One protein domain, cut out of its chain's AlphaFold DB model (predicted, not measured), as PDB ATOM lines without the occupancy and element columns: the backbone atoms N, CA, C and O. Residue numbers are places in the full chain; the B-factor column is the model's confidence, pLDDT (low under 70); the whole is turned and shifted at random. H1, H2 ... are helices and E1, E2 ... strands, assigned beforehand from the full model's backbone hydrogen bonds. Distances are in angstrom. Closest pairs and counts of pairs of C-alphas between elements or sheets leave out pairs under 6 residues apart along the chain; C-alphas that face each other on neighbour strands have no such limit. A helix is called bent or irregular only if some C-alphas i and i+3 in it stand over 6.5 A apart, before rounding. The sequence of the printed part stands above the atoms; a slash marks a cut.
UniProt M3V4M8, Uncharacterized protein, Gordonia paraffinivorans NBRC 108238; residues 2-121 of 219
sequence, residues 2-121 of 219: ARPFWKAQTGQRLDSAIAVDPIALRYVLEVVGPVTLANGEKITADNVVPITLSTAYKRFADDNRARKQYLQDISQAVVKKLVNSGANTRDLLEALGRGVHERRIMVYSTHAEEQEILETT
ATOM      1  N   ALA A   2     -10.399  16.533 -25.803       75.69
ATOM      2  CA  ALA A   2      -9.757  16.775 -27.108       75.69
ATOM      3  C   ALA A   2     -10.094  18.129 -27.783       75.69
ATOM      4  O   ALA A   2      -9.212  18.784 -28.331       75.69
ATOM      5  N   ARG A   3     -11.354  18.583 -27.715       84.69
ATOM      6  CA  ARG A   3     -11.840  19.754 -28.472       84.69
ATOM      7  C   ARG A   3     -11.131  21.085 -28.131       84.69
ATOM      8  O   ARG A   3     -10.704  21.758 -29.070       84.69
ATOM      9  N   PRO A   4     -10.963  21.490 -26.851       87.25
ATOM     10  CA  PRO A   4     -10.213  22.705 -26.514       87.25
ATOM     11  C   PRO A   4      -8.737  22.648 -26.930       87.25
ATOM     12  O   PRO A   4      -8.231  23.630 -27.466       87.25
ATOM     13  N   PHE A   5      -8.067  21.504 -26.741       90.31
ATOM     14  CA  PHE A   5      -6.661  21.340 -27.126       90.31
ATOM     15  C   PHE A   5      -6.467  21.413 -28.641       90.31
ATOM     16  O   PHE A   5      -5.572  22.119 -29.101       90.31
ATOM     17  N   TRP A   6      -7.331  20.751 -29.418       92.50
ATOM     18  CA  TRP A   6      -7.273  20.801 -30.880       92.50
ATOM     19  C   TRP A   6      -7.421  22.232 -31.394       92.50
ATOM     20  O   TRP A   6      -6.563  22.715 -32.129       92.50
ATOM     21  N   LYS A   7      -8.450  22.952 -30.924       93.31
ATOM     22  CA  LYS A   7      -8.675  24.351 -31.303       93.31
ATOM     23  C   LYS A   7      -7.493  25.247 -30.929       93.31
ATOM     24  O   LYS A   7      -7.131  26.114 -31.716       93.31
ATOM     25  N   ALA A   8      -6.894  25.046 -29.756       94.31
ATOM     26  CA  ALA A   8      -5.744  25.830 -29.316       94.31
ATOM     27  C   ALA A   8      -4.497  25.596 -30.186       94.31
ATOM     28  O   ALA A   8      -3.754  26.538 -30.438       94.31
ATOM     29  N   GLN A   9      -4.268  24.365 -30.656       93.44
ATOM     30  CA  GLN A   9      -3.083  24.027 -31.451       93.44
ATOM     31  C   GLN A   9      -3.233  24.315 -32.948       93.44
ATOM     32  O   GLN A   9      -2.258  24.693 -33.589       93.44
ATOM     33  N   THR A  10      -4.424  24.111 -33.519       94.38
ATOM     34  CA  THR A  10      -4.630  24.161 -34.978       94.38
ATOM     35  C   THR A  10      -5.509  25.326 -35.430       94.38
ATOM     36  O   THR A  10      -5.566  25.623 -36.620       94.38
ATOM     37  N   GLY A  11      -6.245  25.961 -34.511       95.38
ATOM     38  CA  GLY A  11      -7.300  26.927 -34.832       95.38
ATOM     39  C   GLY A  11      -8.576  26.297 -35.408       95.38
ATOM     40  O   GLY A  11      -9.579  26.992 -35.576       95.38
ATOM     41  N   GLN A  12      -8.577  24.990 -35.682       95.31
ATOM     42  CA  GLN A  12      -9.698  24.288 -36.302       95.31
ATOM     43  C   GLN A  12     -10.701  23.792 -35.257       95.31
ATOM     44  O   GLN A  12     -10.377  23.565 -34.087       95.31
ATOM     45  N   ARG A  13     -11.951  23.605 -35.687       94.25
ATOM     46  CA  ARG A  13     -12.951  22.888 -34.892       94.25
ATOM     47  C   ARG A  13     -12.730  21.388 -35.084       94.25
ATOM     48  O   ARG A  13     -12.417  20.951 -36.182       94.25
ATOM     49  N   LEU A  14     -12.823  20.639 -33.990       94.50
ATOM     50  CA  LEU A  14     -12.811  19.181 -34.024       94.50
ATOM     51  C   LEU A  14     -14.259  18.718 -34.131       94.50
ATOM     52  O   LEU A  14     -15.022  19.037 -33.223       94.50
ATOM     53  N   ASP A  15     -14.603  17.981 -35.184       94.50
ATOM     54  CA  ASP A  15     -15.932  17.374 -35.337       94.50
ATOM     55  C   ASP A  15     -15.969  15.981 -34.695       94.50
ATOM     56  O   ASP A  15     -16.859  15.676 -33.902       94.50
ATOM     57  N   SER A  16     -14.955  15.156 -34.971       93.94
ATOM     58  CA  SER A  16     -14.798  13.795 -34.443       93.94
ATOM     59  C   SER A  16     -13.328  13.367 -34.417       93.94
ATOM     60  O   SER A  16     -12.481  13.966 -35.080       93.94
ATOM     61  N   ALA A  17     -13.017  12.318 -33.657       94.81
ATOM     62  CA  ALA A  17     -11.697  11.703 -33.610       94.81
ATOM     63  C   ALA A  17     -11.805  10.175 -33.620       94.81
ATOM     64  O   ALA A  17     -12.668   9.601 -32.958       94.81
ATOM     65  N   ILE A  18     -10.887   9.524 -34.337       94.12
ATOM     66  CA  ILE A  18     -10.731   8.068 -34.336       94.12
ATOM     67  C   ILE A  18      -9.323   7.755 -33.837       94.12
ATOM     68  O   ILE A  18      -8.335   8.202 -34.423       94.12
ATOM     69  N   ALA A  19      -9.229   7.015 -32.738       94.69
ATOM     70  CA  ALA A  19      -7.966   6.520 -32.207       94.69
ATOM     71  C   ALA A  19      -7.724   5.105 -32.735       94.69
ATOM     72  O   ALA A  19      -8.615   4.265 -32.647       94.69
ATOM     73  N   VAL A  20      -6.528   4.855 -33.275       94.56
ATOM     74  CA  VAL A  20      -6.110   3.557 -33.822       94.56
ATOM     75  C   VAL A  20      -4.656   3.303 -33.440       94.56
ATOM     76  O   VAL A  20      -3.831   4.213 -33.541       94.56
ATOM     77  N   ASP A  21      -4.330   2.080 -33.023       94.81
ATOM     78  CA  ASP A  21      -2.948   1.669 -32.757       94.81
ATOM     79  C   ASP A  21      -2.346   0.797 -33.887       94.81
ATOM     80  O   ASP A  21      -3.062   0.323 -34.778       94.81
ATOM     81  N   PRO A  22      -1.023   0.541 -33.883       96.69
ATOM     82  CA  PRO A  22      -0.394  -0.281 -34.918       96.69
ATOM     83  C   PRO A  22      -0.839  -1.746 -34.977       96.69
ATOM     84  O   PRO A  22      -0.670  -2.388 -36.013       96.69
ATOM     85  N   ILE A  23      -1.398  -2.302 -33.900       97.25
ATOM     86  CA  ILE A  23      -1.913  -3.674 -33.905       97.25
ATOM     87  C   ILE A  23      -3.266  -3.722 -34.627       97.25
ATOM     88  O   ILE A  23      -3.516  -4.669 -35.369       97.25
ATOM     89  N   ALA A  24      -4.097  -2.686 -34.510       97.06
ATOM     90  CA  ALA A  24      -5.276  -2.547 -35.363       97.06
ATOM     91  C   ALA A  24      -4.894  -2.416 -36.851       97.06
ATOM     92  O   ALA A  24      -5.533  -3.038 -37.701       97.06
ATOM     93  N   LEU A  25      -3.812  -1.693 -37.181       97.12
ATOM     94  CA  LEU A  25      -3.301  -1.648 -38.562       97.12
ATOM     95  C   LEU A  25      -2.845  -3.025 -39.064       97.12
ATOM     96  O   LEU A  25      -3.071  -3.343 -40.232       97.12
ATOM     97  N   ARG A  26      -2.248  -3.858 -38.199       98.38
ATOM     98  CA  ARG A  26      -1.910  -5.247 -38.540       98.38
ATOM     99  C   ARG A  26      -3.150  -6.029 -38.966       98.38
ATOM    100  O   ARG A  26      -3.108  -6.637 -40.027       98.38
ATOM    101  N   TYR A  27      -4.238  -5.976 -38.195       97.94
ATOM    102  CA  TYR A  27      -5.475  -6.703 -38.528       97.94
ATOM    103  C   TYR A  27      -6.044  -6.275 -39.882       97.94
ATOM    104  O   TYR A  27      -6.489  -7.108 -40.665       97.94
ATOM    105  N   VAL A  28      -5.968  -4.983 -40.211       96.50
ATOM    106  CA  VAL A  28      -6.352  -4.499 -41.543       96.50
ATOM    107  C   VAL A  28      -5.442  -5.088 -42.625       96.50
ATOM    108  O   VAL A  28      -5.942  -5.601 -43.622       96.50
ATOM    109  N   LEU A  29      -4.120  -5.050 -42.432       98.00
ATOM    110  CA  LEU A  29      -3.129  -5.570 -43.387       98.00
ATOM    111  C   LEU A  29      -3.205  -7.091 -43.592       98.00
ATOM    112  O   LEU A  29      -2.854  -7.558 -44.676       98.00
ATOM    113  N   GLU A  30      -3.674  -7.853 -42.600       97.75
ATOM    114  CA  GLU A  30      -3.971  -9.290 -42.738       97.75
ATOM    115  C   GLU A  30      -5.062  -9.540 -43.792       97.75
ATOM    116  O   GLU A  30      -5.000 -10.532 -44.513       97.75
ATOM    117  N   VAL A  31      -6.016  -8.612 -43.935       97.50
ATOM    118  CA  VAL A  31      -7.145  -8.729 -44.870       97.50
ATOM    119  C   VAL A  31      -6.848  -8.067 -46.215       97.50
ATOM    120  O   VAL A  31      -7.084  -8.649 -47.272       97.50
ATOM    121  N   VAL A  32      -6.330  -6.836 -46.206       96.94
ATOM    122  CA  VAL A  32      -6.143  -6.045 -47.441       96.94
ATOM    123  C   VAL A  32      -4.808  -6.306 -48.134       96.94
ATOM    124  O   VAL A  32      -4.567  -5.807 -49.239       96.94
ATOM    125  N   GLY A  33      -3.936  -7.077 -47.486       97.25
ATOM    126  CA  GLY A  33      -2.580  -7.343 -47.931       97.25
ATOM    127  C   GLY A  33      -1.618  -6.173 -47.687       97.25
ATOM    128  O   GLY A  33      -1.998  -5.116 -47.180       97.25
ATOM    129  N   PRO A  34      -0.340  -6.352 -48.053       97.81
ATOM    130  CA  PRO A  34       0.710  -5.382 -47.778       97.81
ATOM    131  C   PRO A  34       0.564  -4.092 -48.595       97.81
ATOM    132  O   PRO A  34      -0.022  -4.082 -49.682       97.81
ATOM    133  N   VAL A  35       1.183  -3.020 -48.102       98.00
ATOM    134  CA  VAL A  35       1.309  -1.737 -48.808       98.00
ATOM    135  C   VAL A  35       2.771  -1.415 -49.085       98.00
ATOM    136  O   VAL A  35       3.658  -1.827 -48.341       98.00
ATOM    137  N   THR A  36       3.028  -0.672 -50.156       97.69
ATOM    138  CA  THR A  36       4.371  -0.207 -50.519       97.69
ATOM    139  C   THR A  36       4.407   1.309 -50.419       97.69
ATOM    140  O   THR A  36       3.569   1.988 -51.015       97.69
ATOM    141  N   LEU A  37       5.348   1.830 -49.637       97.50
ATOM    142  CA  LEU A  37       5.576   3.264 -49.491       97.50
ATOM    143  C   LEU A  37       6.277   3.829 -50.736       97.50
ATOM    144  O   LEU A  37       6.826   3.089 -51.551       97.50
ATOM    145  N   ALA A  38       6.302   5.157 -50.875       94.56
ATOM    146  CA  ALA A  38       6.921   5.825 -52.026       94.56
ATOM    147  C   ALA A  38       8.424   5.518 -52.181       94.56
ATOM    148  O   ALA A  38       8.943   5.522 -53.293       94.56
ATOM    149  N   ASN A  39       9.112   5.213 -51.079       91.69
ATOM    150  CA  ASN A  39      10.520   4.806 -51.062       91.69
ATOM    151  C   ASN A  39      10.740   3.313 -51.404       91.69
ATOM    152  O   ASN A  39      11.870   2.838 -51.336       91.69
ATOM    153  N   GLY A  40       9.680   2.562 -51.727       96.56
ATOM    154  CA  GLY A  40       9.733   1.132 -52.039       96.56
ATOM    155  C   GLY A  40       9.656   0.199 -50.826       96.56
ATOM    156  O   GLY A  40       9.561  -1.016 -51.004       96.56
ATOM    157  N   GLU A  41       9.652   0.724 -49.597       97.56
ATOM    158  CA  GLU A  41       9.543  -0.093 -48.386       97.56
ATOM    159  C   GLU A  41       8.163  -0.753 -48.296       97.56
ATOM    160  O   GLU A  41       7.126  -0.122 -48.515       97.56
ATOM    161  N   LYS A  42       8.150  -2.050 -47.975       98.25
ATOM    162  CA  LYS A  42       6.928  -2.849 -47.882       98.25
ATOM    163  C   LYS A  42       6.479  -2.963 -46.430       98.25
ATOM    164  O   LYS A  42       7.193  -3.517 -45.597       98.25
ATOM    165  N   ILE A  43       5.264  -2.507 -46.153       98.62
ATOM    166  CA  ILE A  43       4.605  -2.640 -44.855       98.62
ATOM    167  C   ILE A  43       3.622  -3.807 -44.922       98.62
ATOM    168  O   ILE A  43       2.775  -3.883 -45.816       98.62
ATOM    169  N   THR A  44       3.761  -4.737 -43.989       98.69
ATOM    170  CA  THR A  44       3.021  -5.994 -43.897       98.69
ATOM    171  C   THR A  44       2.387  -6.132 -42.515       98.69
ATOM    172  O   THR A  44       2.739  -5.407 -41.581       98.69
ATOM    173  N   ALA A  45       1.474  -7.092 -42.364       98.38
ATOM    174  CA  ALA A  45       0.926  -7.463 -41.062       98.38
ATOM    175  C   ALA A  45       2.031  -7.824 -40.044       98.38
ATOM    176  O   ALA A  45       1.974  -7.412 -38.886       98.38
ATOM    177  N   ASP A  46       3.076  -8.521 -40.493       98.50
ATOM    178  CA  ASP A  46       4.159  -8.993 -39.623       98.50
ATOM    179  C   ASP A  46       5.068  -7.865 -39.128       98.50
ATOM    180  O   ASP A  46       5.595  -7.930 -38.017       98.50
ATOM    181  N   ASN A  47       5.274  -6.826 -39.946       98.31
ATOM    182  CA  ASN A  47       6.279  -5.806 -39.664       98.31
ATOM    183  C   ASN A  47       5.708  -4.466 -39.183       98.31
ATOM    184  O   ASN A  47       6.443  -3.699 -38.566       98.31
ATOM    185  N   VAL A  48       4.418  -4.174 -39.394       98.44
ATOM    186  CA  VAL A  48       3.856  -2.850 -39.074       98.44
ATOM    187  C   VAL A  48       3.997  -2.502 -37.591       98.44
ATOM    188  O   VAL A  48       4.323  -1.366 -37.246       98.44
ATOM    189  N   VAL A  49       3.828  -3.485 -36.704       97.62
ATOM    190  CA  VAL A  49       3.949  -3.301 -35.252       97.62
ATOM    191  C   VAL A  49       5.398  -2.982 -34.846       97.62
ATOM    192  O   VAL A  49       5.614  -1.895 -34.306       97.62
ATOM    193  N   PRO A  50       6.411  -3.837 -35.117       96.06
ATOM    194  CA  PRO A  50       7.796  -3.518 -34.764       96.06
ATOM    195  C   PRO A  50       8.318  -2.261 -35.473       96.06
ATOM    196  O   PRO A  50       9.047  -1.479 -34.859       96.06
ATOM    197  N   ILE A  51       7.912  -2.011 -36.724       97.12
ATOM    198  CA  ILE A  51       8.349  -0.827 -37.471       97.12
ATOM    199  C   ILE A  51       7.902   0.459 -36.779       97.12
ATOM    200  O   ILE A  51       8.706   1.370 -36.577       97.12
ATOM    201  N   THR A  52       6.622   0.546 -36.424       96.81
ATOM    202  CA  THR A  52       6.028   1.785 -35.903       96.81
ATOM    203  C   THR A  52       6.325   2.018 -34.425       96.81
ATOM    204  O   THR A  52       6.376   3.171 -33.995       96.81
ATOM    205  N   LEU A  53       6.535   0.950 -33.647       94.56
ATOM    206  CA  LEU A  53       6.748   1.037 -32.201       94.56
ATOM    207  C   LEU A  53       8.220   0.978 -31.778       94.56
ATOM    208  O   LEU A  53       8.525   1.403 -30.669       94.56
ATOM    209  N   SER A  54       9.128   0.512 -32.644       92.88
ATOM    210  CA  SER A  54      10.560   0.404 -32.333       92.88
ATOM    211  C   SER A  54      11.447   0.907 -33.475       92.88
ATOM    212  O   SER A  54      12.139   1.913 -33.315       92.88
ATOM    213  N   THR A  55      11.392   0.297 -34.666       93.69
ATOM    214  CA  THR A  55      12.351   0.596 -35.749       93.69
ATOM    215  C   THR A  55      12.368   2.072 -36.144       93.69
ATOM    216  O   THR A  55      13.442   2.624 -36.359       93.69
ATOM    217  N   ALA A  56      11.210   2.732 -36.221       95.31
ATOM    218  CA  ALA A  56      11.126   4.148 -36.570       95.31
ATOM    219  C   ALA A  56      11.808   5.061 -35.534       95.31
ATOM    220  O   ALA A  56      12.356   6.098 -35.904       95.31
ATOM    221  N   TYR A  57      11.793   4.692 -34.250       92.31
ATOM    222  CA  TYR A  57      12.428   5.479 -33.191       92.31
ATOM    223  C   TYR A  57      13.947   5.362 -33.230       92.31
ATOM    224  O   TYR A  57      14.620   6.378 -33.092       92.31
ATOM    225  N   LYS A  58      14.464   4.169 -33.539       91.12
ATOM    226  CA  LYS A  58      15.894   3.944 -33.757       91.12
ATOM    227  C   LYS A  58      16.398   4.558 -35.067       91.12
ATOM    228  O   LYS A  58      17.411   5.246 -35.081       91.12
ATOM    229  N   ARG A  59      15.680   4.337 -36.175       93.12
ATOM    230  CA  ARG A  59      16.054   4.810 -37.524       93.12
ATOM    231  C   ARG A  59      16.141   6.334 -37.600       93.12
ATOM    232  O   ARG A  59      16.995   6.861 -38.300       93.12
ATOM    233  N   PHE A  60      15.246   7.022 -36.898       94.56
ATOM    234  CA  PHE A  60      15.123   8.477 -36.918       94.56
ATOM    235  C   PHE A  60      15.352   9.070 -35.521       94.56
ATOM    236  O   PHE A  60      14.599   9.946 -35.086       94.56
ATOM    237  N   ALA A  61      16.355   8.556 -34.802       91.12
ATOM    238  CA  ALA A  61      16.705   8.998 -33.452       91.12
ATOM    239  C   ALA A  61      16.911  10.521 -33.381       91.12
ATOM    240  O   ALA A  61      16.334  11.185 -32.517       91.12
ATOM    241  N   ASP A  62      17.631  11.064 -34.365       92.88
ATOM    242  CA  ASP A  62      18.023  12.476 -34.423       92.88
ATOM    243  C   ASP A  62      17.109  13.338 -35.314       92.88
ATOM    244  O   ASP A  62      17.285  14.552 -35.398       92.88
ATOM    245  N   ASP A  63      16.096  12.745 -35.963       95.62
ATOM    246  CA  ASP A  63      15.171  13.462 -36.850       95.62
ATOM    247  C   ASP A  63      13.703  13.129 -36.549       95.62
ATOM    248  O   ASP A  63      13.029  12.323 -37.199       95.62
ATOM    249  N   ASN A  64      13.160  13.822 -35.548       93.31
ATOM    250  CA  ASN A  64      11.760  13.680 -35.158       93.31
ATOM    251  C   ASN A  64      10.781  14.068 -36.284       93.31
ATOM    252  O   ASN A  64       9.659  13.556 -36.316       93.31
ATOM    253  N   ARG A  65      11.162  14.973 -37.197       96.94
ATOM    254  CA  ARG A  65      10.285  15.372 -38.305       96.94
ATOM    255  C   ARG A  65      10.195  14.239 -39.324       96.94
ATOM    256  O   ARG A  65       9.077  13.858 -39.668       96.94
ATOM    257  N   ALA A  66      11.326  13.658 -39.722       97.38
ATOM    258  CA  ALA A  66      11.354  12.495 -40.607       97.38
ATOM    259  C   ALA A  66      10.616  11.300 -39.992       97.38
ATOM    260  O   ALA A  66       9.812  10.668 -40.673       97.38
ATOM    261  N   ARG A  67      10.783  11.045 -38.686       96.62
ATOM    262  CA  ARG A  67      10.030   9.992 -37.987       96.62
ATOM    263  C   ARG A  67       8.521  10.187 -38.093       96.62
ATOM    264  O   ARG A  67       7.798   9.248 -38.416       96.62
ATOM    265  N   LYS A  68       8.034  11.394 -37.784       96.06
ATOM    266  CA  LYS A  68       6.600  11.709 -37.842       96.06
ATOM    267  C   LYS A  68       6.063  11.567 -39.261       96.06
ATOM    268  O   LYS A  68       4.997  10.982 -39.418       96.06
ATOM    269  N   GLN A  69       6.807  12.042 -40.262       97.88
ATOM    270  CA  GLN A  69       6.430  11.880 -41.663       97.88
ATOM    271  C   GLN A  69       6.351  10.398 -42.043       97.88
ATOM    272  O   GLN A  69       5.324   9.959 -42.540       97.88
ATOM    273  N   TYR A  70       7.363   9.600 -41.703       97.94
ATOM    274  CA  TYR A  70       7.382   8.165 -41.983       97.94
ATOM    275  C   TYR A  70       6.189   7.416 -41.363       97.94
ATOM    276  O   TYR A  70       5.543   6.605 -42.021       97.94
ATOM    277  N   LEU A  71       5.845   7.715 -40.103       97.38
ATOM    278  CA  LEU A  71       4.673   7.121 -39.446       97.38
ATOM    279  C   LEU A  71       3.347   7.569 -40.092       97.38
ATOM    280  O   LEU A  71       2.408   6.774 -40.165       97.38
ATOM    281  N   GLN A  72       3.266   8.815 -40.570       96.38
ATOM    282  CA  GLN A  72       2.114   9.314 -41.328       96.38
ATOM    283  C   GLN A  72       2.009   8.652 -42.705       96.38
ATOM    284  O   GLN A  72       0.912   8.280 -43.108       96.38
ATOM    285  N   ASP A  73       3.124   8.440 -43.400       97.81
ATOM    286  CA  ASP A  73       3.143   7.775 -44.703       97.81
ATOM    287  C   ASP A  73       2.635   6.331 -44.583       97.81
ATOM    288  O   ASP A  73       1.827   5.885 -45.401       97.81
ATOM    289  N   ILE A  74       3.036   5.618 -43.521       97.94
ATOM    290  CA  ILE A  74       2.506   4.285 -43.205       97.94
ATOM    291  C   ILE A  74       0.992   4.342 -42.992       97.94
ATOM    292  O   ILE A  74       0.259   3.580 -43.625       97.94
ATOM    293  N   SER A  75       0.502   5.229 -42.119       95.38
ATOM    294  CA  SER A  75      -0.931   5.280 -41.804       95.38
ATOM    295  C   SER A  75      -1.772   5.654 -43.028       95.38
ATOM    296  O   SER A  75      -2.776   4.998 -43.305       95.38
ATOM    297  N   GLN A  76      -1.325   6.632 -43.820       95.38
ATOM    298  CA  GLN A  76      -1.979   7.036 -45.063       95.38
ATOM    299  C   GLN A  76      -1.997   5.905 -46.092       95.38
ATOM    300  O   GLN A  76      -3.031   5.674 -46.719       95.38
ATOM    301  N   ALA A  77      -0.891   5.175 -46.256       97.06
ATOM    302  CA  ALA A  77      -0.822   4.051 -47.183       97.06
ATOM    303  C   ALA A  77      -1.796   2.929 -46.792       97.06
ATOM    304  O   ALA A  77      -2.519   2.424 -47.655       97.06
ATOM    305  N   VAL A  78      -1.869   2.576 -45.503       96.12
ATOM    306  CA  VAL A  78      -2.793   1.544 -45.003       96.12
ATOM    307  C   VAL A  78      -4.250   1.986 -45.148       96.12
ATOM    308  O   VAL A  78      -5.057   1.228 -45.683       96.12
ATOM    309  N   VAL A  79      -4.595   3.217 -44.756       93.06
ATOM    310  CA  VAL A  79      -5.965   3.749 -44.899       93.06
ATOM    311  C   VAL A  79      -6.371   3.830 -46.371       93.06
ATOM    312  O   VAL A  79      -7.462   3.398 -46.742       93.06
ATOM    313  N   LYS A  80      -5.483   4.311 -47.248       94.94
ATOM    314  CA  LYS A  80      -5.736   4.340 -48.693       94.94
ATOM    315  C   LYS A  80      -5.954   2.934 -49.242       94.94
ATOM    316  O   LYS A  80      -6.845   2.742 -50.067       94.94
ATOM    317  N   LYS A  81      -5.161   1.953 -48.805       94.94
ATOM    318  CA  LYS A  81      -5.335   0.559 -49.215       94.94
ATOM    319  C   LYS A  81      -6.665   0.007 -48.726       94.94
ATOM    320  O   LYS A  81      -7.359  -0.582 -49.538       94.94
ATOM    321  N   LEU A  82      -7.046   0.247 -47.472       93.31
ATOM    322  CA  LEU A  82      -8.332  -0.169 -46.907       93.31
ATOM    323  C   LEU A  82      -9.505   0.284 -47.785       93.31
ATOM    324  O   LEU A  82     -10.271  -0.559 -48.251       93.31
ATOM    325  N   VAL A  83      -9.574   1.585 -48.085       91.12
ATOM    326  CA  VAL A  83     -10.661   2.191 -48.876       91.12
ATOM    327  C   VAL A  83     -10.705   1.667 -50.320       91.12
ATOM    328  O   VAL A  83     -11.773   1.617 -50.918       91.12
ATOM    329  N   ASN A  84      -9.568   1.236 -50.879       91.81
ATOM    330  CA  ASN A  84      -9.452   0.789 -52.274       91.81
ATOM    331  C   ASN A  84      -9.204  -0.723 -52.430       91.81
ATOM    332  O   ASN A  84      -8.874  -1.182 -53.521       91.81
ATOM    333  N   SER A  85      -9.278  -1.502 -51.348       85.31
ATOM    334  CA  SER A  85      -8.777  -2.883 -51.331       85.31
ATOM    335  C   SER A  85      -9.615  -3.845 -52.169       85.31
ATOM    336  O   SER A  85      -9.093  -4.876 -52.587       85.31
ATOM    337  N   GLY A  86     -10.901  -3.536 -52.381       85.94
ATOM    338  CA  GLY A  86     -11.875  -4.495 -52.909       85.94
ATOM    339  C   GLY A  86     -11.987  -5.760 -52.046       85.94
ATOM    340  O   GLY A  86     -12.486  -6.775 -52.526       85.94
ATOM    341  N   ALA A  87     -11.474  -5.724 -50.809       90.94
ATOM    342  CA  ALA A  87     -11.440  -6.873 -49.924       90.94
ATOM    343  C   ALA A  87     -12.852  -7.263 -49.485       90.94
ATOM    344  O   ALA A  87     -13.790  -6.460 -49.526       90.94
ATOM    345  N   ASN A  88     -12.994  -8.511 -49.043       94.38
ATOM    346  CA  ASN A  88     -14.262  -9.006 -48.542       94.38
ATOM    347  C   ASN A  88     -14.728  -8.154 -47.348       94.38
ATOM    348  O   ASN A  88     -14.020  -8.004 -46.350       94.38
ATOM    349  N   THR A  89     -15.931  -7.589 -47.452       92.62
ATOM    350  CA  THR A  89     -16.496  -6.707 -46.424       92.62
ATOM    351  C   THR A  89     -16.630  -7.403 -45.072       92.62
ATOM    352  O   THR A  89     -16.413  -6.769 -44.044       92.62
ATOM    353  N   ARG A  90     -16.954  -8.701 -45.055       96.19
ATOM    354  CA  ARG A  90     -17.075  -9.476 -43.820       96.19
ATOM    355  C   ARG A  90     -15.727  -9.589 -43.112       96.19
ATOM    356  O   ARG A  90     -15.653  -9.259 -41.935       96.19
ATOM    357  N   ASP A  91     -14.679  -9.973 -43.834       96.62
ATOM    358  CA  ASP A  91     -13.337 -10.146 -43.259       96.62
ATOM    359  C   ASP A  91     -12.806  -8.816 -42.698       96.62
ATOM    360  O   ASP A  91     -12.219  -8.767 -41.616       96.62
ATOM    361  N   LEU A  92     -13.085  -7.702 -43.387       94.75
ATOM    362  CA  LEU A  92     -12.772  -6.361 -42.893       94.75
ATOM    363  C   LEU A  92     -13.527  -6.010 -41.607       94.75
ATOM    364  O   LEU A  92     -12.929  -5.468 -40.677       94.75
ATOM    365  N   LEU A  93     -14.828  -6.304 -41.537       94.62
ATOM    366  CA  LEU A  93     -15.626  -6.062 -40.334       94.62
ATOM    367  C   LEU A  93     -15.169  -6.937 -39.162       94.62
ATOM    368  O   LEU A  93     -15.147  -6.453 -38.034       94.62
ATOM    369  N   GLU A  94     -14.755  -8.179 -39.412       96.94
ATOM    370  CA  GLU A  94     -14.178  -9.058 -38.389       96.94
ATOM    371  C   GLU A  94     -12.840  -8.497 -37.867       96.94
ATOM    372  O   GLU A  94     -12.647  -8.388 -36.652       96.94
ATOM    373  N   ALA A  95     -11.953  -8.032 -38.755       96.81
ATOM    374  CA  ALA A  95     -10.682  -7.405 -38.381       96.81
ATOM    375  C   ALA A  95     -10.868  -6.103 -37.576       96.81
ATOM    376  O   ALA A  95     -10.222  -5.900 -36.541       96.81
ATOM    377  N   LEU A  96     -11.779  -5.228 -38.015       95.31
ATOM    378  CA  LEU A  96     -12.114  -3.992 -37.303       95.31
ATOM    379  C   LEU A  96     -12.803  -4.292 -35.969       95.31
ATOM    380  O   LEU A  96     -12.433  -3.716 -34.949       95.31
ATOM    381  N   GLY A  97     -13.753  -5.230 -35.950       96.56
ATOM    382  CA  GLY A  97     -14.462  -5.666 -34.749       96.56
ATOM    383  C   GLY A  97     -13.516  -6.220 -33.686       96.56
ATOM    384  O   GLY A  97     -13.648  -5.878 -32.511       96.56
ATOM    385  N   ARG A  98     -12.494  -6.981 -34.094       97.44
ATOM    386  CA  ARG A  98     -11.406  -7.406 -33.204       97.44
ATOM    387  C   ARG A  98     -10.640  -6.214 -32.628       97.44
ATOM    388  O   ARG A  98     -10.411  -6.166 -31.423       97.44
ATOM    389  N   GLY A  99     -10.276  -5.238 -33.462       97.19
ATOM    390  CA  GLY A  99      -9.622  -4.004 -33.013       97.19
ATOM    391  C   GLY A  99     -10.465  -3.213 -32.007       97.19
ATOM    392  O   GLY A  99      -9.935  -2.720 -31.012       97.19
ATOM    393  N   VAL A 100     -11.779  -3.142 -32.217       97.00
ATOM    394  CA  VAL A 100     -12.722  -2.529 -31.275       97.00
ATOM    395  C   VAL A 100     -12.771  -3.319 -29.967       97.00
ATOM    396  O   VAL A 100     -12.588  -2.732 -28.909       97.00
ATOM    397  N   HIS A 101     -12.947  -4.642 -30.016       95.00
ATOM    398  CA  HIS A 101     -13.020  -5.485 -28.818       95.00
ATOM    399  C   HIS A 101     -11.740  -5.425 -27.967       95.00
ATOM    400  O   HIS A 101     -11.805  -5.331 -26.745       95.00
ATOM    401  N   GLU A 102     -10.571  -5.392 -28.611       94.44
ATOM    402  CA  GLU A 102      -9.271  -5.259 -27.944       94.44
ATOM    403  C   GLU A 102      -8.931  -3.812 -27.517       94.44
ATOM    404  O   GLU A 102      -7.808  -3.552 -27.086       94.44
ATOM    405  N   ARG A 103      -9.874  -2.862 -27.627       93.75
ATOM    406  CA  ARG A 103      -9.696  -1.432 -27.297       93.75
ATOM    407  C   ARG A 103      -8.593  -0.714 -28.081       93.75
ATOM    408  O   ARG A 103      -7.966   0.222 -27.592       93.75
ATOM    409  N   ARG A 104      -8.365  -1.144 -29.321       96.00
ATOM    410  CA  ARG A 104      -7.373  -0.577 -30.252       96.00
ATOM    411  C   ARG A 104      -7.968   0.409 -31.240       96.00
ATOM    412  O   ARG A 104      -7.216   1.109 -31.911       96.00
ATOM    413  N   ILE A 105      -9.293   0.422 -31.350       96.88
ATOM    414  CA  ILE A 105     -10.064   1.360 -32.159       96.88
ATOM    415  C   ILE A 105     -11.100   2.012 -31.253       96.88
ATOM    416  O   ILE A 105     -11.903   1.310 -30.637       96.88
ATOM    417  N   MET A 106     -11.074   3.341 -31.184       96.31
ATOM    418  CA  MET A 106     -12.035   4.136 -30.417       96.31
ATOM    419  C   MET A 106     -12.533   5.301 -31.261       96.31
ATOM    420  O   MET A 106     -11.761   5.867 -32.038       96.31
ATOM    421  N   VAL A 107     -13.793   5.680 -31.083       96.56
ATOM    422  CA  VAL A 107     -14.415   6.789 -31.810       96.56
ATOM    423  C   VAL A 107     -15.010   7.771 -30.814       96.56
ATOM    424  O   VAL A 107     -15.651   7.382 -29.842       96.56
ATOM    425  N   TYR A 108     -14.781   9.050 -31.072       95.19
ATOM    426  CA  TYR A 108     -15.326  10.166 -30.315       95.19
ATOM    427  C   TYR A 108     -15.989  11.143 -31.277       95.19
ATOM    428  O   TYR A 108     -15.357  11.539 -32.260       95.19
ATOM    429  N   SER A 109     -17.206  11.582 -30.958       95.50
ATOM    430  CA  SER A 109     -17.873  12.677 -31.661       95.50
ATOM    431  C   SER A 109     -18.077  13.881 -30.745       95.50
ATOM    432  O   SER A 109     -18.262  13.770 -29.533       95.50
ATOM    433  N   THR A 110     -18.023  15.077 -31.331       94.75
ATOM    434  CA  THR A 110     -18.427  16.308 -30.645       94.75
ATOM    435  C   THR A 110     -19.919  16.610 -30.780       94.75
ATOM    436  O   THR A 110     -20.406  17.500 -30.075       94.75
ATOM    437  N   HIS A 111     -20.632  15.872 -31.633       95.56
ATOM    438  CA  HIS A 111     -22.078  15.937 -31.791       95.56
ATOM    439  C   HIS A 111     -22.739  15.037 -30.746       95.56
ATOM    440  O   HIS A 111     -22.444  13.847 -30.672       95.56
ATOM    441  N   ALA A 112     -23.621  15.608 -29.922       95.56
ATOM    442  CA  ALA A 112     -24.191  14.905 -28.771       95.56
ATOM    443  C   ALA A 112     -24.973  13.643 -29.170       95.56
ATOM    444  O   ALA A 112     -24.786  12.609 -28.547       95.56
ATOM    445  N   GLU A 113     -25.773  13.712 -30.238       97.31
ATOM    446  CA  GLU A 113     -26.583  12.583 -30.723       97.31
ATOM    447  C   GLU A 113     -25.714  11.414 -31.219       97.31
ATOM    448  O   GLU A 113     -25.973  10.254 -30.910       97.31
ATOM    449  N   GLU A 114     -24.633  11.706 -31.948       96.62
ATOM    450  CA  GLU A 114     -23.679  10.685 -32.397       96.62
ATOM    451  C   GLU A 114     -22.908  10.090 -31.217       96.62
ATOM    452  O   GLU A 114     -22.700   8.879 -31.151       96.62
ATOM    453  N   GLN A 115     -22.483  10.942 -30.283       95.75
ATOM    454  CA  GLN A 115     -21.751  10.519 -29.100       95.75
ATOM    455  C   GLN A 115     -22.617   9.622 -28.208       95.75
ATOM    456  O   GLN A 115     -22.128   8.587 -27.774       95.75
ATOM    457  N   GLU A 116     -23.897   9.942 -28.010       95.19
ATOM    458  CA  GLU A 116     -24.840   9.102 -27.261       95.19
ATOM    459  C   GLU A 116     -24.959   7.700 -27.880       95.19
ATOM    460  O   GLU A 116     -24.889   6.698 -27.172       95.19
ATOM    461  N   ILE A 117     -25.022   7.597 -29.214       95.88
ATOM    462  CA  ILE A 117     -25.004   6.297 -29.900       95.88
ATOM    463  C   ILE A 117     -23.671   5.579 -29.663       95.88
ATOM    464  O   ILE A 117     -23.672   4.406 -29.288       95.88
ATOM    465  N   LEU A 118     -22.533   6.255 -29.855       95.62
ATOM    466  CA  LEU A 118     -21.205   5.661 -29.659       95.62
ATOM    467  C   LEU A 118     -21.029   5.097 -28.244       95.62
ATOM    468  O   LEU A 118     -20.421   4.035 -28.094       95.62
ATOM    469  N   GLU A 119     -21.598   5.761 -27.239       93.25
ATOM    470  CA  GLU A 119     -21.570   5.365 -25.826       93.25
ATOM    471  C   GLU A 119     -22.319   4.063 -25.537       93.25
ATOM    472  O   GLU A 119     -21.940   3.332 -24.625       93.25
ATOM    473  N   THR A 120     -23.306   3.709 -26.363       92.38
ATOM    474  CA  THR A 120     -23.994   2.407 -26.287       92.38
ATOM    475  C   THR A 120     -23.218   1.261 -26.946       92.38
ATOM    476  O   THR A 120     -23.637   0.105 -26.880       92.38
ATOM    477  N   THR A 121     -22.083   1.553 -27.591       93.69
ATOM    478  CA  THR A 121     -21.292   0.574 -28.347       93.69
ATOM    479  C   THR A 121     -19.879   0.421 -27.792       93.69
ATOM    480  O   THR A 121     -19.332   1.300 -27.127       93.69
TER     481      THR A 121
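This is residues 2 to 121 of the 219 residues of an uncharacterized protein of Gordonia paraffinivorans NBRC 108238 (UniProt M3V4M8). A narrow two-stranded ribbon, E1 and E2, joins a cluster of four helices at one end to two separate short helices, H1 and H6, near the other. In the cluster H2 is in the middle, with H5 on one side and the hairpin of H3 and H4 on the other. The 120 printed residues run H1 E1 H2 H3 H4 H5 E2 H6, with the strands antiparallel, and the class is mostly helix. The whole is only just compact, close to loose, with a radius of gyration of the C-alphas of 16.1 A and spans of 43 by 39 by 24 A.

Begin at E1, residues 16 to 20, and E2, residues 105 to 109, antiparallel at 171 degrees; N 17 and O 108 are 2.8 A apart, within hydrogen-bond range. H6, residues 112 to 119, comes closest to E2 at C-alphas 115 and 109, 5.1 A. H5, residues 89 to 101, touches H2, residues 22 to 32, at a shallow tilt of 13 degrees, opposite ways; C-alphas 99 and 24 are closest, 5.2 A. H3, residues 48 to 59, touches H2 with residues 48 to 53 alone, at a steep tilt of 54 degrees; C-alphas 49 and 22 are closest, 5.3 A. H4, residues 64 to 84, forms a helical hairpin with H3 at 21 degrees, C-alphas 67 and 56 closest at 6.1 A. H1, residues 2 to 10, touches no helix. Every O i to N i+4 pair is within hydrogen-bond range in H1, H4, H5 and H6, but 6 of 7 in H2 and 6 of 8 in H3.

Find C-alpha 2, where H1 begins, at (-9.757, 16.775, -27.108). H4 runs 30.2 A from C-alpha 64 at (11.760, 13.680, -35.158); H5 measures 18.0 A, E1 13.4 A and E2 13.8 A. H3 is only just irregular: C-alphas 53 and 56 are 6.9 A apart. H6 ends at C-alpha 119, (-21.570, 5.365, -25.826).

The C-alphas of Asp 62 and Glu 113 are the two farthest apart, 44.8 A. The printed part has no cut; the link from H2 to H3, residues 33 to 47, is long, and the other links are tight. No printed residue is under 70 in pLDDT.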